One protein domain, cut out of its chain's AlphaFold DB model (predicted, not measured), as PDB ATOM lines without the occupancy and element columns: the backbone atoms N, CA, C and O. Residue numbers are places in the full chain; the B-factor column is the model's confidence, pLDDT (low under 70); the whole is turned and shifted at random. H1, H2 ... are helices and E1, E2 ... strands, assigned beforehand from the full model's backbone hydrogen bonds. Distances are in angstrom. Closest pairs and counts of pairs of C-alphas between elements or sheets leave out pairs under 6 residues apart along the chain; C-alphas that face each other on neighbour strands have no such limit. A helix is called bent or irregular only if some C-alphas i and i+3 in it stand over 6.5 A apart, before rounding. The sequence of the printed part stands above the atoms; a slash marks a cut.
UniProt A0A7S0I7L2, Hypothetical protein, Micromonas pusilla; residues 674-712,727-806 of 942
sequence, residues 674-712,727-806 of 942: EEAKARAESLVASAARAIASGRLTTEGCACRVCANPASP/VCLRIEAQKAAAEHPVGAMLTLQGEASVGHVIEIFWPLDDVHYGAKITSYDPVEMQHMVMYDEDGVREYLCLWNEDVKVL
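This is residues 674 to 712 and 727 to 806 of the 942 residues of the protein "Hypothetical protein" of Micromonas pusilla (UniProt A0A7S0I7L2). A strongly twisted sheet of five strands makes one end of the domain, with helix H4 packed over one face of it and H3 folded back beside H4 as a helical hairpin. The long helix H1 packs on H3 at a steep tilt and reaches H4 near its own first residues, while little H2 lies at the far end, near H3. The printed part has 119 residues with four named helices, H1 to H4, followed along the chain by five named strands, E1 to E5; the sheet's order is E4, E3, E2, E1, E5, all antiparallel. The class is mixed, helices and strands, and the whole is compact, with a radius of gyration of the C-alphas of 14.6 A and spans of 45 by 33 by 26 A.

Start at E2, residues 767 to 776, which bends by 59 degrees at residue 772. Beside it is E1, residues 757 to 762, with N 758 and O 771 at 2.8 A, within hydrogen-bond range. E3, residues 783 to 787, is its other neighbour, with N 774 and O 784 at 2.8 A. E4, residues 793 to 796, is an edge strand beside E3, with N 785 and O 794 at 2.8 A. E5, residues 803 to 805, is the other edge strand, beside E1, with N 759 and O 804 at 2.8 A. E1 to E4 form a meander, each strand the antiparallel neighbour of the one before. H4, residues 741 to 753, is on the sheet at a height of 8.5 A; it lies over E2 and runs along the strands, at 18 degrees to E2 on the local plane. Its closest C-alphas to E2 are those of Glu 751 and Tyr 776, 5.4 A apart. H3, residues 729 to 736, touches H4 through residues 744 to 748 of H4 alone, closest at the C-alphas of Ala 733 and Ala 744, 5.2 A; this helical hairpin has a shallow tilt of 29 degrees, opposite ways. H1, residues 674 to 692, touches H3 at a steep tilt of 55 degrees, opposite ways, closest at the C-alphas of Val 684 and Lys 735, 4.8 A. With residues 676 to 680 alone, H1 touches H4, about perpendicular at 83 degrees, the closest C-alphas being those of Ala 680 and Pro 741, 5.6 A. H2, residues 704 to 707, is close to H3 but not clearly touching, with the C-alphas of Val 705 and Leu 729 at 6.8 A. Every O i to N i+4 pair is within hydrogen-bond range in H1 and H3, 6 of 9 are in H4, and H2 is too short for such a pair.

Find C-alpha 674 at (8.563, 66.104, 95.504), where H1 begins; it runs 26.8 A to C-alpha 692. H3 is 10.2 A long, and H4, 14.1 A, is irregular, with C-alphas 748 and 751 9.0 A apart. E2 runs 24.2 A from C-alpha 767 at (9.494, 44.615, 107.249), E1 16.0 A and E3 12.5 A. E5 ends at C-alpha 805, (17.712, 53.796, 99.124).

The C-alphas of Ser 693 and Asp 790 are the two farthest apart, 45.7 A. Residues 713 to 726 are not printed, and 12.5 A separate C-alphas 712 and 727 across this cut, which falls in the link from H2 to H3. The link from H1 to H2 is long. The mean pLDDT of the printed part is 85.3; look for values under 70 at residue 712, residues 763 to 767 and residues 789 to 792.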
ATOM      1  N   GLU A 674       9.351  65.609  96.649       73.56
ATOM      2  CA  GLU A 674       8.563  66.104  95.504       73.56
ATOM      3  C   GLU A 674       9.280  65.925  94.155       73.56
ATOM      4  O   GLU A 674       8.628  65.682  93.139       73.56
ATOM      5  N   GLU A 675      10.617  65.972  94.135       75.75
ATOM      6  CA  GLU A 675      11.410  65.757  92.919       75.75
ATOM      7  C   GLU A 675      11.343  64.301  92.440       75.75
ATOM      8  O   GLU A 675      11.244  64.048  91.236       75.75
ATOM      9  N   ALA A 676      11.334  63.342  93.372       77.69
ATOM     10  CA  ALA A 676      11.150  61.925  93.065       77.69
ATOM     11  C   ALA A 676       9.773  61.673  92.441       77.69
ATOM     12  O   ALA A 676       9.660  60.974  91.434       77.69
ATOM     13  N   LYS A 677       8.737  62.309  93.002       80.88
ATOM     14  CA  LYS A 677       7.360  62.210  92.512       80.88
ATOM     15  C   LYS A 677       7.208  62.807  91.110       80.88
ATOM     16  O   LYS A 677       6.702  62.134  90.218       80.88
ATOM     17  N   ALA A 678       7.725  64.015  90.881       85.31
ATOM     18  CA  ALA A 678       7.698  64.647  89.560       85.31
ATOM     19  C   ALA A 678       8.477  63.832  88.509       85.31
ATOM     20  O   ALA A 678       8.078  63.745  87.344       85.31
ATOM     21  N   ARG A 679       9.588  63.198  88.911       86.56
ATOM     22  CA  ARG A 679      10.362  62.315  88.033       86.56
ATOM     23  C   ARG A 679       9.604  61.032  87.708       86.56
ATOM     24  O   ARG A 679       9.567  60.665  86.536       86.56
ATOM     25  N   ALA A 680       8.975  60.393  88.689       87.88
ATOM     26  CA  ALA A 680       8.126  59.222  88.477       87.88
ATOM     27  C   ALA A 680       6.958  59.535  87.526       87.88
ATOM     28  O   ALA A 680       6.783  58.841  86.527       87.88
ATOM     29  N   GLU A 681       6.245  60.646  87.740       91.56
ATOM     30  CA  GLU A 681       5.166  61.111  86.852       91.56
ATOM     31  C   GLU A 681       5.664  61.348  85.413       91.56
ATOM     32  O   GLU A 681       5.009  60.958  84.442       91.56
ATOM     33  N   SER A 682       6.858  61.927  85.253       92.69
ATOM     34  CA  SER A 682       7.490  62.125  83.943       92.69
ATOM     35  C   SER A 682       7.848  60.804  83.244       92.69
ATOM     36  O   SER A 682       7.641  60.676  82.030       92.69
ATOM     37  N   LEU A 683       8.344  59.807  83.989       93.06
ATOM     38  CA  LEU A 683       8.656  58.469  83.471       93.06
ATOM     39  C   LEU A 683       7.389  57.748  83.003       93.06
ATOM     40  O   LEU A 683       7.355  57.267  81.869       93.06
ATOM     41  N   VAL A 684       6.328  57.773  83.811       93.31
ATOM     42  CA  VAL A 684       5.023  57.191  83.462       93.31
ATOM     43  C   VAL A 684       4.451  57.864  82.213       93.31
ATOM     44  O   VAL A 684       4.038  57.189  81.268       93.31
ATOM     45  N   ALA A 685       4.508  59.198  82.138       92.38
ATOM     46  CA  ALA A 685       4.070  59.936  80.956       92.38
ATOM     47  C   ALA A 685       4.926  59.618  79.714       92.38
ATOM     48  O   ALA A 685       4.420  59.619  78.590       92.38
ATOM     49  N   SER A 686       6.219  59.337  79.892       91.25
ATOM     50  CA  SER A 686       7.111  58.901  78.815       91.25
ATOM     51  C   SER A 686       6.760  57.501  78.310       91.25
ATOM     52  O   SER A 686       6.695  57.311  77.094       91.25
ATOM     53  N   ALA A 687       6.481  56.556  79.212       91.00
ATOM     54  CA  ALA A 687       6.032  55.213  78.852       91.00
ATOM     55  C   ALA A 687       4.705  55.262  78.083       91.00
ATOM     56  O   ALA A 687       4.592  54.683  77.003       91.00
ATOM     57  N   ALA A 688       3.738  56.041  78.576       90.75
ATOM     58  CA  ALA A 688       2.444  56.224  77.923       90.75
ATOM     59  C   ALA A 688       2.585  56.812  76.507       90.75
ATOM     60  O   ALA A 688       1.963  56.312  75.571       90.75
ATOM     61  N   ARG A 689       3.447  57.824  76.312       91.38
ATOM     62  CA  ARG A 689       3.735  58.381  74.977       91.38
ATOM     63  C   ARG A 689       4.410  57.367  74.053       91.38
ATOM     64  O   ARG A 689       4.058  57.311  72.877       91.38
ATOM     65  N   ALA A 690       5.358  56.577  74.560       88.56
ATOM     66  CA  ALA A 690       6.035  55.548  73.773       88.56
ATOM     67  C   ALA A 690       5.030  54.501  73.265       88.56
ATOM     68  O   ALA A 690       4.943  54.282  72.056       88.56
ATOM     69  N   ILE A 691       4.195  53.973  74.164       87.94
ATOM     70  CA  ILE A 691       3.142  53.003  73.837       87.94
ATOM     71  C   ILE A 691       2.127  53.602  72.852       87.94
ATOM     72  O   ILE A 691       1.849  52.993  71.822       87.94
ATOM     73  N   ALA A 692       1.635  54.823  73.101       87.56
ATOM     74  CA  ALA A 692       0.663  55.489  72.227       87.56
ATOM     75  C   ALA A 692       1.214  55.779  70.818       87.56
ATOM     76  O   ALA A 692       0.465  55.776  69.846       87.56
ATOM     77  N   SER A 693       2.525  56.000  70.693       86.75
ATOM     78  CA  SER A 693       3.205  56.186  69.403       86.75
ATOM     79  C   SER A 693       3.539  54.878  68.667       86.75
ATOM     80  O   SER A 693       4.156  54.925  67.606       86.75
ATOM     81  N   GLY A 694       3.182  53.714  69.228       85.75
ATOM     82  CA  GLY A 694       3.540  52.400  68.684       85.75
ATOM     83  C   GLY A 694       5.019  52.034  68.860       85.75
ATOM     84  O   GLY A 694       5.508  51.091  68.238       85.75
ATOM     85  N   ARG A 695       5.759  52.769  69.700       84.19
ATOM     86  CA  ARG A 695       7.172  52.508  69.987       84.19
ATOM     87  C   ARG A 695       7.285  51.425  71.060       84.19
ATOM     88  O   ARG A 695       7.361  51.718  72.249       84.19
ATOM     89  N   LEU A 696       7.305  50.174  70.609       85.44
ATOM     90  CA  LEU A 696       7.395  48.984  71.465       85.44
ATOM     91  C   LEU A 696       8.842  48.599  71.810       85.44
ATOM     92  O   LEU A 696       9.074  47.865  72.765       85.44
ATOM     93  N   THR A 697       9.825  49.126  71.079       90.31
ATOM     94  CA  THR A 697      11.261  48.924  71.317       90.31
ATOM     95  C   THR A 697      11.959  50.249  71.616       90.31
ATOM     96  O   THR A 697      11.498  51.326  71.237       90.31
ATOM     97  N   THR A 698      13.075  50.197  72.341       89.19
ATOM     98  CA  THR A 698      13.909  51.369  72.638       89.19
ATOM     99  C   THR A 698      15.257  51.213  71.949       89.19
ATOM    100  O   THR A 698      15.954  50.227  72.171       89.19
ATOM    101  N   GLU A 699      15.625  52.185  71.117       85.62
ATOM    102  CA  GLU A 699      16.914  52.201  70.424       85.62
ATOM    103  C   GLU A 699      18.077  52.165  71.432       85.62
ATOM    104  O   GLU A 699      18.066  52.890  72.429       85.62
ATOM    105  N   GLY A 700      19.047  51.274  71.208       82.94
ATOM    106  CA  GLY A 700      20.192  51.072  72.105       82.94
ATOM    107  C   GLY A 700      19.891  50.319  73.411       82.94
ATOM    108  O   GLY A 700      20.784  50.172  74.241       82.94
ATOM    109  N   CYS A 701      18.664  49.828  73.619       87.94
ATOM    110  CA  CYS A 701      18.325  48.997  74.775       87.94
ATOM    111  C   CYS A 701      18.713  47.531  74.537       87.94
ATOM    112  O   CYS A 701      18.317  46.939  73.536       87.94
ATOM    113  N   ALA A 702      19.436  46.932  75.486       89.69
ATOM    114  CA  ALA A 702      19.899  45.545  75.412       89.69
ATOM    115  C   ALA A 702      18.881  44.510  75.933       89.69
ATOM    116  O   ALA A 702      19.184  43.319  75.947       89.69
ATOM    117  N   CYS A 703      17.685  44.938  76.361       90.69
ATOM    118  CA  CYS A 703      16.714  44.018  76.946       90.69
ATOM    119  C   CYS A 703      16.236  42.959  75.938       90.69
ATOM    120  O   CYS A 703      16.152  43.230  74.733       90.69
ATOM    121  N   ARG A 704      15.828  41.785  76.431       91.00
ATOM    122  CA  ARG A 704      15.397  40.638  75.607       91.00
ATOM    123  C   ARG A 704      14.325  40.975  74.561       91.00
ATOM    124  O   ARG A 704      14.328  40.418  73.464       91.00
ATOM    125  N   VAL A 705      13.435  41.921  74.872       89.25
ATOM    126  CA  VAL A 705      12.370  42.369  73.959       89.25
ATOM    127  C   VAL A 705      12.924  43.241  72.834       89.25
ATOM    128  O   VAL A 705      12.498  43.108  71.694       89.25
ATOM    129  N   CYS A 706      13.901  44.106  73.115       89.12
ATOM    130  CA  CYS A 706      14.545  44.920  72.078       89.12
ATOM    131  C   CYS A 706      15.514  44.101  71.221       89.12
ATOM    132  O   CYS A 706      15.625  44.361  70.026       89.12
ATOM    133  N   ALA A 707      16.174  43.104  71.817       87.00
ATOM    134  CA  ALA A 707      17.078  42.198  71.116       87.00
ATOM    135  C   ALA A 707      16.335  41.264  70.146       87.00
ATOM    136  O   ALA A 707      16.838  40.991  69.057       87.00
ATOM    137  N   ASN A 708      15.137  40.788  70.513       84.81
ATOM    138  CA  ASN A 708      14.317  39.944  69.643       84.81
ATOM    139  C   ASN A 708      12.802  40.225  69.790       84.81
ATOM    140  O   ASN A 708      12.084  39.453  70.435       84.81
ATOM    141  N   PRO A 709      12.280  41.296  69.164       78.38
ATOM    142  CA  PRO A 709      10.882  41.716  69.317       78.38
ATOM    143  C   PRO A 709       9.862  40.709  68.772       78.38
ATOM    144  O   PRO A 709       8.717  40.692  69.211       78.38
ATOM    145  N   ALA A 710      10.275  39.867  67.820       75.12
ATOM    146  CA  ALA A 710       9.428  38.863  67.180       75.12
ATOM    147  C   ALA A 710       9.389  37.522  67.937       75.12
ATOM    148  O   ALA A 710       8.701  36.599  67.507       75.12
ATOM    149  N   SER A 711      10.134  37.389  69.043       77.25
ATOM    150  CA  SER A 711      10.162  36.149  69.813       77.25
ATOM    151  C   SER A 711       8.790  35.866  70.440       77.25
ATOM    152  O   SER A 711       8.320  36.678  71.242       77.25
ATOM    153  N   PRO A 712       8.168  34.700  70.178       67.00
ATOM    154  CA  PRO A 712       6.910  34.320  70.820       67.00
ATOM    155  C   PRO A 712       7.049  34.164  72.343       67.00
ATOM    156  O   PRO A 712       6.056  34.251  73.054       67.00
ATOM    157  N   VAL A 727       6.256  44.705  74.867       90.19
ATOM    158  CA  VAL A 727       6.811  46.039  75.121       90.19
ATOM    159  C   VAL A 727       8.199  45.907  75.755       90.19
ATOM    160  O   VAL A 727       8.444  45.043  76.593       90.19
ATOM    161  N   CYS A 728       9.132  46.762  75.341       93.00
ATOM    162  CA  CYS A 728      10.472  46.887  75.911       93.00
ATOM    163  C   CYS A 728      10.443  46.928  77.447       93.00
ATOM    164  O   CYS A 728       9.750  47.764  78.026       93.00
ATOM    165  N   LEU A 729      11.290  46.127  78.105       93.19
ATOM    166  CA  LEU A 729      11.380  46.090  79.572       93.19
ATOM    167  C   LEU A 729      11.739  47.454  80.182       93.19
ATOM    168  O   LEU A 729      11.311  47.779  81.283       93.19
ATOM    169  N   ARG A 730      12.451  48.311  79.439       93.69
ATOM    170  CA  ARG A 730      12.763  49.681  79.875       93.69
ATOM    171  C   ARG A 730      11.519  50.568  79.909       93.69
ATOM    172  O   ARG A 730      11.429  51.449  80.756       93.69
ATOM    173  N   ILE A 731      10.582  50.351  78.988       93.38
ATOM    174  CA  ILE A 731       9.290  51.048  78.954       93.38
ATOM    175  C   ILE A 731       8.383  50.500  80.064       93.38
ATOM    176  O   ILE A 731       7.720  51.284  80.739       93.38
ATOM    177  N   GLU A 732       8.409  49.189  80.321       93.00
ATOM    178  CA  GLU A 732       7.692  48.586  81.457       93.00
ATOM    179  C   GLU A 732       8.216  49.103  82.805       93.00
ATOM    180  O   GLU A 732       7.425  49.534  83.639       93.00
ATOM    181  N   ALA A 733       9.534  49.209  82.993       93.12
ATOM    182  CA  ALA A 733      10.111  49.825  84.188       93.12
ATOM    183  C   ALA A 733       9.692  51.303  84.349       93.12
ATOM    184  O   ALA A 733       9.419  51.758  85.456       93.12
ATOM    185  N   GLN A 734       9.584  52.068  83.252       94.81
ATOM    186  CA  GLN A 734       9.066  53.446  83.286       94.81
ATOM    187  C   GLN A 734       7.590  53.517  83.693       94.81
ATOM    188  O   GLN A 734       7.196  54.453  84.385       94.81
ATOM    189  N   LYS A 735       6.778  52.548  83.260       93.69
ATOM    190  CA  LYS A 735       5.364  52.433  83.630       93.69
ATOM    191  C   LYS A 735       5.209  52.057  85.104       93.69
ATOM    192  O   LYS A 735       4.402  52.669  85.799       93.69
ATOM    193  N   ALA A 736       6.026  51.122  85.586       92.25
ATOM    194  CA  ALA A 736       6.022  50.673  86.973       92.25
ATOM    195  C   ALA A 736       6.432  51.772  87.969       92.25
ATOM    196  O   ALA A 736       6.106  51.680  89.147       92.25
ATOM    197  N   ALA A 737       7.042  52.871  87.507       91.94
ATOM    198  CA  ALA A 737       7.352  54.030  88.345       91.94
ATOM    199  C   ALA A 737       6.117  54.672  89.018       91.94
ATOM    200  O   ALA A 737       6.289  55.439  89.963       91.94
ATOM    201  N   ALA A 738       4.894  54.375  88.558       89.44
ATOM    202  CA  ALA A 738       3.658  54.798  89.222       89.44
ATOM    203  C   ALA A 738       3.469  54.145  90.605       89.44
ATOM    204  O   ALA A 738       2.953  54.791  91.515       89.44
ATOM    205  N   GLU A 739       3.887  52.886  90.744       85.50
ATOM    206  CA  GLU A 739       3.695  52.063  91.945       85.50
ATOM    207  C   GLU A 739       5.017  51.868  92.701       85.50
ATOM    208  O   GLU A 739       5.057  51.972  93.924       85.50
ATOM    209  N   HIS A 740       6.119  51.703  91.965       91.00
ATOM    210  CA  HIS A 740       7.455  51.397  92.477       91.00
ATOM    211  C   HIS A 740       8.492  52.428  91.990       91.00
ATOM    212  O   HIS A 740       9.414  52.099  91.235       91.00
ATOM    213  N   PRO A 741       8.373  53.711  92.382       89.19
ATOM    214  CA  PRO A 741       9.168  54.799  91.811       89.19
ATOM    215  C   PRO A 741      10.676  54.625  92.029       89.19
ATOM    216  O   PRO A 741      11.464  54.862  91.113       89.19
ATOM    217  N   VAL A 742      11.095  54.198  93.222       90.38
ATOM    218  CA  VAL A 742      12.515  54.043  93.575       90.38
ATOM    219  C   VAL A 742      13.148  52.885  92.808       90.38
ATOM    220  O   VAL A 742      14.164  53.069  92.137       90.38
ATOM    221  N   GLY A 743      12.505  51.719  92.841       90.38
ATOM    222  CA  GLY A 743      12.935  50.538  92.105       90.38
ATOM    223  C   GLY A 743      13.002  50.766  90.593       90.38
ATOM    224  O   GLY A 743      13.990  50.412  89.945       90.38
ATOM    225  N   ALA A 744      12.010  51.460  90.027       92.50
ATOM    226  CA  ALA A 744      12.008  51.867  88.623       92.50
ATOM    227  C   ALA A 744      13.189  52.786  88.280       92.50
ATOM    228  O   ALA A 744      13.845  52.604  87.253       92.50
ATOM    229  N   MET A 745      13.513  53.756  89.137       92.25
ATOM    230  CA  MET A 745      14.648  54.651  88.901       92.25
ATOM    231  C   MET A 745      15.999  53.927  88.976       92.25
ATOM    232  O   MET A 745      16.823  54.141  88.084       92.25
ATOM    233  N   LEU A 746      16.202  53.043  89.961       92.56
ATOM    234  CA  LEU A 746      17.397  52.186  90.065       92.56
ATOM    235  C   LEU A 746      17.571  51.318  88.811       92.56
ATOM    236  O   LEU A 746      18.657  51.195  88.249       92.56
ATOM    237  N   THR A 747      16.469  50.786  88.301       93.44
ATOM    238  CA  THR A 747      16.443  50.009  87.057       93.44
ATOM    239  C   THR A 747      16.836  50.831  85.845       93.44
ATOM    240  O   THR A 747      17.627  50.395  85.010       93.44
ATOM    241  N   LEU A 748      16.339  52.061  85.745       93.00
ATOM    242  CA  LEU A 748      16.635  52.929  84.609       93.00
ATOM    243  C   LEU A 748      18.063  53.488  84.619       93.00
ATOM    244  O   LEU A 748      18.550  53.864  83.545       93.00
ATOM    245  N   GLN A 749      18.719  53.514  85.786       91.44
ATOM    246  CA  GLN A 749      20.156  53.779  85.944       91.44
ATOM    247  C   GLN A 749      21.029  52.606  85.461       91.44
ATOM    248  O   GLN A 749      22.186  52.822  85.091       91.44
ATOM    249  N   GLY A 750      20.488  51.384  85.415       89.88
ATOM    250  CA  GLY A 750      21.193  50.190  84.955       89.88
ATOM    251  C   GLY A 750      22.423  49.884  85.806       89.88
ATOM    252  O   GLY A 750      22.357  49.926  87.029       89.88
ATOM    253  N   GLU A 751      23.576  49.638  85.183       88.31
ATOM    254  CA  GLU A 751      24.827  49.332  85.896       88.31
ATOM    255  C   GLU A 751      25.258  50.435  86.882       88.31
ATOM    256  O   GLU A 751      25.910  50.150  87.883       88.31
ATOM    257  N   ALA A 752      24.845  51.690  86.665       88.62
ATOM    258  CA  ALA A 752      25.125  52.783  87.598       88.62
ATOM    259  C   ALA A 752      24.388  52.654  88.947       88.62
ATOM    260  O   ALA A 752      24.722  53.387  89.873       88.62
ATOM    261  N   SER A 753      23.418  51.739  89.058       90.88
ATOM    262  CA  SER A 753      22.742  51.407  90.319       90.88
ATOM    263  C   SER A 753      23.509  50.388  91.181       90.88
ATOM    264  O   SER A 753      23.146  50.136  92.330       90.88
ATOM    265  N   VAL A 754      24.581  49.783  90.659       90.38
ATOM    266  CA  VAL A 754      25.395  48.839  91.432       90.38
ATOM    267  C   VAL A 754      26.158  49.586  92.521       90.38
ATOM    268  O   VAL A 754      26.803  50.600  92.265       90.38
ATOM    269  N   GLY A 755      26.104  49.059  93.743       84.75
ATOM    270  CA  GLY A 755      26.750  49.638  94.916       84.75
ATOM    271  C   GLY A 755      25.812  50.388  95.860       84.75
ATOM    272  O   GLY A 755      26.212  50.579  97.008       84.75
ATOM    273  N   HIS A 756      24.591  50.737  95.431       86.19
ATOM    274  CA  HIS A 756      23.566  51.298  96.318       86.19
ATOM    275  C   HIS A 756      23.262  50.330  97.471       86.19
ATOM    276  O   HIS A 756      23.106  49.118  97.254       86.19
ATOM    277  N   VAL A 757      23.150  50.879  98.683       91.25
ATOM    278  CA  VAL A 757      22.563  50.172  99.828       91.25
ATOM    279  C   VAL A 757      21.083  50.514  99.857       91.25
ATOM    280  O   VAL A 757      20.691  51.682  99.803       91.25
ATOM    281  N   ILE A 758      20.257  49.485  99.880       92.69
ATOM    282  CA  ILE A 758      18.815  49.583  99.748       92.69
ATOM    283  C   ILE A 758      18.126  48.819 100.869       92.69
ATOM    284  O   ILE A 758      18.691  47.933 101.492       92.69
ATOM    285  N   GLU A 759      16.876  49.166 101.099       89.31
ATOM    286  CA  GLU A 759      15.958  48.442 101.956       89.31
ATOM    287  C   GLU A 759      14.833  47.931 101.065       89.31
ATOM    288  O   GLU A 759      14.184  48.721 100.378       89.31
ATOM    289  N   ILE A 760      14.617  46.623 101.047       88.06
ATOM    290  CA  ILE A 760      13.592  45.991 100.214       88.06
ATOM    291  C   ILE A 760      12.454  45.581 101.129       88.06
ATOM    292  O   ILE A 760      12.667  44.822 102.076       88.06
ATOM    293  N   PHE A 761      11.253  46.088 100.869       81.62
ATOM    294  CA  PHE A 761      10.070  45.697 101.618       81.62
ATOM    295  C   PHE A 761       9.700  44.256 101.300       81.62
ATOM    296  O   PHE A 761       9.528  43.888 100.141       81.62
ATOM    297  N   TRP A 762       9.529  43.451 102.341       72.00
ATOM    298  CA  TRP A 762       9.021  42.093 102.247       72.00
ATOM    299  C   TRP A 762       7.569  42.081 102.725       72.00
ATOM    300  O   TRP A 762       7.314  42.093 103.931       72.00
ATOM    301  N   PRO A 763       6.584  41.995 101.810       54.69
ATOM    302  CA  PRO A 763       5.169  42.104 102.171       54.69
ATOM    303  C   PRO A 763       4.649  40.962 103.055       54.69
ATOM    304  O   PRO A 763       3.520  41.030 103.527       54.69
ATOM    305  N   LEU A 764       5.420  39.875 103.203       44.84
ATOM    306  CA  LEU A 764       5.089  38.751 104.087       44.84
ATOM    307  C   LEU A 764       5.462  39.021 105.546       44.84
ATOM    308  O   LEU A 764       4.752  38.563 106.437       44.84
ATOM    309  N   ASP A 765       6.537  39.775 105.760       54.94
ATOM    310  CA  ASP A 765       7.057  40.074 107.094       54.94
ATOM    311  C   ASP A 765       6.626  41.467 107.565       54.94
ATOM    312  O   ASP A 765       6.774  41.791 108.738       54.94
ATOM    313  N   ASP A 766       6.077  42.282 106.653       69.06
ATOM    314  CA  ASP A 766       5.769  43.704 106.855       69.06
ATOM    315  C   ASP A 766       7.004  44.511 107.309       69.06
ATOM    316  O   ASP A 766       6.921  45.494 108.044       69.06
ATOM    317  N   VAL A 767       8.185  44.080 106.856       68.25
ATOM    318  CA  VAL A 767       9.494  44.615 107.249       68.25
ATOM    319  C   VAL A 767      10.317  44.921 106.001       68.25
ATOM    320  O   VAL A 767      10.171  44.270 104.969       68.25
ATOM    321  N   HIS A 768      11.157  45.953 106.075       80.06
ATOM    322  CA  HIS A 768      12.179  46.207 105.063       80.06
ATOM    323  C   HIS A 768      13.491  45.558 105.495       80.06
ATOM    324  O   HIS A 768      13.938  45.790 106.616       80.06
ATOM    325  N   TYR A 769      14.111  44.798 104.600       79.38
ATOM    326  CA  TYR A 769      15.417  44.195 104.838       79.38
ATOM    327  C   TYR A 769      16.508  44.967 104.107       79.38
ATOM    328  O   TYR A 769      16.365  45.275 102.920       79.38
ATOM    329  N   GLY A 770      17.597  45.254 104.820       85.38
ATOM    330  CA  GLY A 770      18.798  45.860 104.255       85.38
ATOM    331  C   GLY A 770      19.458  44.925 103.244       85.38
ATOM    332  O   GLY A 770      19.620  43.727 103.493       85.38
ATOM    333  N   ALA A 771      19.799  45.463 102.081       88.06
ATOM    334  CA  ALA A 771      20.480  44.748 101.022       88.06
ATOM    335  C   ALA A 771      21.392  45.677 100.221       88.06
ATOM    336  O   ALA A 771      21.154  46.874 100.082       88.06
ATOM    337  N   LYS A 772      22.419  45.108  99.596       92.81
ATOM    338  CA  LYS A 772      23.318  45.816  98.686       92.81
ATOM    339  C   LYS A 772      23.135  45.344  97.251       92.81
ATOM    340  O   LYS A 772      23.175  44.143  96.982       92.81
ATOM    341  N   ILE A 773      23.025  46.277  96.307       92.69
ATOM    342  CA  ILE A 773      23.031  45.948  94.876       92.69
ATOM    343  C   ILE A 773      24.460  45.578  94.457       92.69
ATOM    344  O   ILE A 773      25.378  46.393  94.551       92.69
ATOM    345  N   THR A 774      24.652  44.351  93.977       87.19
ATOM    346  CA  THR A 774      25.972  43.785  93.640       87.19
ATOM    347  C   THR A 774      26.227  43.639  92.142       87.19
ATOM    348  O   THR A 774      27.382  43.694  91.725       87.19
ATOM    349  N   SER A 775      25.185  43.499  91.317       86.25
ATOM    350  CA  SER A 775      25.298  43.522  89.851       86.25
ATOM    351  C   SER A 775      23.965  43.865  89.186       86.25
ATOM    352  O   SER A 775      22.918  43.785  89.824       86.25
ATOM    353  N   TYR A 776      23.995  44.183  87.891       92.94
ATOM    354  CA  TYR A 776      22.817  44.464  87.067       92.94
ATOM    355  C   TYR A 776      22.889  43.668  85.758       92.94
ATOM    356  O   TYR A 776      23.929  43.670  85.098       92.94
ATOM    357  N   ASP A 777      21.798  43.000  85.386       88.75
ATOM    358  CA  ASP A 777      21.638  42.319  84.103       88.75
ATOM    359  C   ASP A 777      20.865  43.218  83.120       88.75
ATOM    360  O   ASP A 777      19.672  43.448  83.310       88.75
ATOM    361  N   PRO A 778      21.488  43.717  82.039       89.31
ATOM    362  CA  PRO A 778      20.813  44.564  81.059       89.31
ATOM    363  C   PRO A 778      19.830  43.820  80.135       89.31
ATOM    364  O   PRO A 778      19.038  44.493  79.466       89.31
ATOM    365  N   VAL A 779      19.869  42.482  80.070       89.38
ATOM    366  CA  VAL A 779      18.998  41.664  79.205       89.38
ATOM    367  C   VAL A 779      17.624  41.479  79.841       89.38
ATOM    368  O   VAL A 779      16.606  41.786  79.210       89.38
ATOM    369  N   GLU A 780      17.592  41.044  81.098       87.56
ATOM    370  CA  GLU A 780      16.357  40.906  81.879       87.56
ATOM    371  C   GLU A 780      16.008  42.180  82.658       87.56
ATOM    372  O   GLU A 780      14.920  42.274  83.208       87.56
ATOM    373  N   MET A 781      16.904  43.176  82.661       90.88
ATOM    374  CA  MET A 781      16.859  44.417  83.446       90.88
ATOM    375  C   MET A 781      16.946  44.236  84.971       90.88
ATOM    376  O   MET A 781      16.786  45.213  85.684       90.88
ATOM    377  N   GLN A 782      17.253  43.037  85.476       90.81
ATOM    378  CA  GLN A 782      17.251  42.681  86.905       90.81
ATOM    379  C   GLN A 782      18.517  43.091  87.672       90.81
ATOM    380  O   GLN A 782      19.600  43.232  87.104       90.81
ATOM    381  N   HIS A 783      18.410  43.184  89.000       92.12
ATOM    382  CA  HIS A 783      19.531  43.456  89.905       92.12
ATOM    383  C   HIS A 783      19.818  42.258  90.789       92.12
ATOM    384  O   HIS A 783      18.901  41.700  91.378       92.12
ATOM    385  N   MET A 784      21.093  41.909  90.947       85.88
ATOM    386  CA  MET A 784      21.517  40.996  92.005       85.88
ATOM    387  C   MET A 784      21.649  41.784  93.307       85.88
ATOM    388  O   MET A 784      22.556  42.615  93.434       85.88
ATOM    389  N   VAL A 785      20.793  41.502  94.277       84.19
ATOM    390  CA  VAL A 785      20.861  42.066  95.630       84.19
ATOM    391  C   VAL A 785      21.495  41.060  96.581       84.19
ATOM    392  O   VAL A 785      21.383  39.856  96.370       84.19
ATOM    393  N   MET A 786      22.197  41.539  97.602       79.31
ATOM    394  CA  MET A 786      22.741  40.728  98.689       79.31
ATOM    395  C   MET A 786      22.212  41.272 100.011       79.31
ATOM    396  O   MET A 786      22.526  42.412 100.331       79.31
ATOM    397  N   TYR A 787      21.434  40.487 100.747       81.50
ATOM    398  CA  TYR A 787      20.883  40.898 102.039       81.50
ATOM    399  C   TYR A 787      21.975  40.987 103.106       81.50
ATOM    400  O   TYR A 787      22.895  40.163 103.143       81.50
ATOM    401  N   ASP A 788      21.884  41.998 103.967       77.75
ATOM    402  CA  ASP A 788      22.921  42.306 104.952       77.75
ATOM    403  C   ASP A 788      22.939  41.303 106.120       77.75
ATOM    404  O   ASP A 788      24.003  41.019 106.669       77.75
ATOM    405  N   GLU A 789      21.782  40.741 106.489       60.59
ATOM    406  CA  GLU A 789      21.643  39.879 107.673       60.59
ATOM    407  C   GLU A 789      22.180  38.456 107.467       60.59
ATOM    408  O   GLU A 789      22.822  37.896 108.357       60.59
ATOM    409  N   ASP A 790      21.932  37.861 106.301       59.50
ATOM    410  CA  ASP A 790      22.226  36.451 106.026       59.50
ATOM    411  C   ASP A 790      23.165  36.239 104.824       59.50
ATOM    412  O   ASP A 790      23.612  35.116 104.561       59.50
ATOM    413  N   GLY A 791      23.503  37.314 104.104       61.75
ATOM    414  CA  GLY A 791      24.349  37.276 102.914       61.75
ATOM    415  C   GLY A 791      23.709  36.569 101.714       61.75
ATOM    416  O   GLY A 791      24.426  36.249 100.754       61.75
ATOM    417  N   VAL A 792      22.400  36.292 101.749       63.41
ATOM    418  CA  VAL A 792      21.660  35.672 100.644       63.41
ATOM    419  C   VAL A 792      21.653  36.609  99.446       63.41
ATOM    420  O   VAL A 792      21.510  37.822  99.584       63.41
ATOM    421  N   ARG A 793      21.839  36.033  98.253       72.88
ATOM    422  CA  ARG A 793      21.864  36.764  96.988       72.88
ATOM    423  C   ARG A 793      20.715  36.349  96.090       72.88
ATOM    424  O   ARG A 793      20.508  35.151  95.894       72.88
ATOM    425  N   GLU A 794      20.031  37.321  95.503       70.31
ATOM    426  CA  GLU A 794      18.874  37.091  94.640       70.31
ATOM    427  C   GLU A 794      18.823  38.095  93.483       70.31
ATOM    428  O   GLU A 794      19.186  39.259  93.648       70.31
ATOM    429  N   TYR A 795      18.373  37.644  92.307       80.88
ATOM    430  CA  TYR A 795      18.038  38.535  91.197       80.88
ATOM    431  C   TYR A 795      16.598  39.020  91.348       80.88
ATOM    432  O   TYR A 795      15.676  38.208  91.326       80.88
ATOM    433  N   LEU A 796      16.407  40.334  91.441       81.62
ATOM    434  CA  LEU A 796      15.097  40.964  91.565       81.62
ATOM    435  C   LEU A 796      14.860  41.964  90.434       81.62
ATOM    436  O   LEU A 796      15.755  42.717  90.037       81.62
ATOM    437  N   CYS A 797      13.624  42.013  89.940       91.25
ATOM    438  CA  CYS A 797      13.153  43.122  89.119       91.25
ATOM    439  C   CYS A 797      12.813  44.289  90.048       91.25
ATOM    440  O   CYS A 797      11.646  44.456  90.386       91.25
ATOM    441  N   LEU A 798      13.794  45.095  90.474       90.06
ATOM    442  CA  LEU A 798      13.547  46.127  91.495       90.06
ATOM    443  C   LEU A 798      12.402  47.087  91.133       90.06
ATOM    444  O   LEU A 798      11.748  47.602  92.027       90.06
ATOM    445  N   TRP A 799      12.099  47.303  89.849       92.19
ATOM    446  CA  TRP A 799      10.951  48.103  89.398       92.19
ATOM    447  C   TRP A 799       9.571  47.497  89.688       92.19
ATOM    448  O   TRP A 799       8.582  48.169  89.431       92.19
ATOM    449  N   ASN A 800       9.499  46.280  90.224       89.75
ATOM    450  CA  ASN A 800       8.280  45.653  90.741       89.75
ATOM    451  C   ASN A 800       8.297  45.524  92.276       89.75
ATOM    452  O   ASN A 800       7.400  44.912  92.847       89.75
ATOM    453  N   GLU A 801       9.326  46.058  92.937       88.56
ATOM    454  CA  GLU A 801       9.527  45.934  94.379       88.56
ATOM    455  C   GLU A 801       9.367  47.298  95.065       88.56
ATOM    456  O   GLU A 801       9.663  48.352  94.491       88.56
ATOM    457  N   ASP A 802       8.903  47.303  96.315       87.25
ATOM    458  CA  ASP A 802       8.948  48.504  97.154       87.25
ATOM    459  C   ASP A 802      10.334  48.608  97.802       87.25
ATOM    460  O   ASP A 802      10.747  47.763  98.600       87.25
ATOM    461  N   VAL A 803      11.091  49.615  97.370       89.62
ATOM    462  CA  VAL A 803      12.516  49.770  97.663       89.62
ATOM    463  C   VAL A 803      12.767  51.161  98.220       89.62
ATOM    464  O   VAL A 803      12.284  52.162  97.689       89.62
ATOM    465  N   LYS A 804      13.606  51.246  99.248       88.94
ATOM    466  CA  LYS A 804      14.177  52.492  99.764       88.94
ATOM    467  C   LYS A 804      15.675  52.493  99.519       88.94
ATOM    468  O   LYS A 804      16.306  51.450  99.589       88.94
ATOM    469  N   VAL A 805      16.254  53.655  99.242       84.81
ATOM    470  CA  VAL A 805      17.712  53.796  99.124       84.81
ATOM    471  C   VAL A 805      18.248  54.456 100.381       84.81
ATOM    472  O   VAL A 805      17.727  55.484 100.808       84.81
ATOM    473  N   LEU A 806      19.282  53.851 100.959       80.81
ATOM    474  CA  LEU A 806      19.893  54.248 102.225       80.81
ATOM    475  C   LEU A 806      21.193  55.046 102.042       80.81
ATOM    476  O   LEU A 806      21.905  55.288 103.014       80.81
TER     477      LEU A 806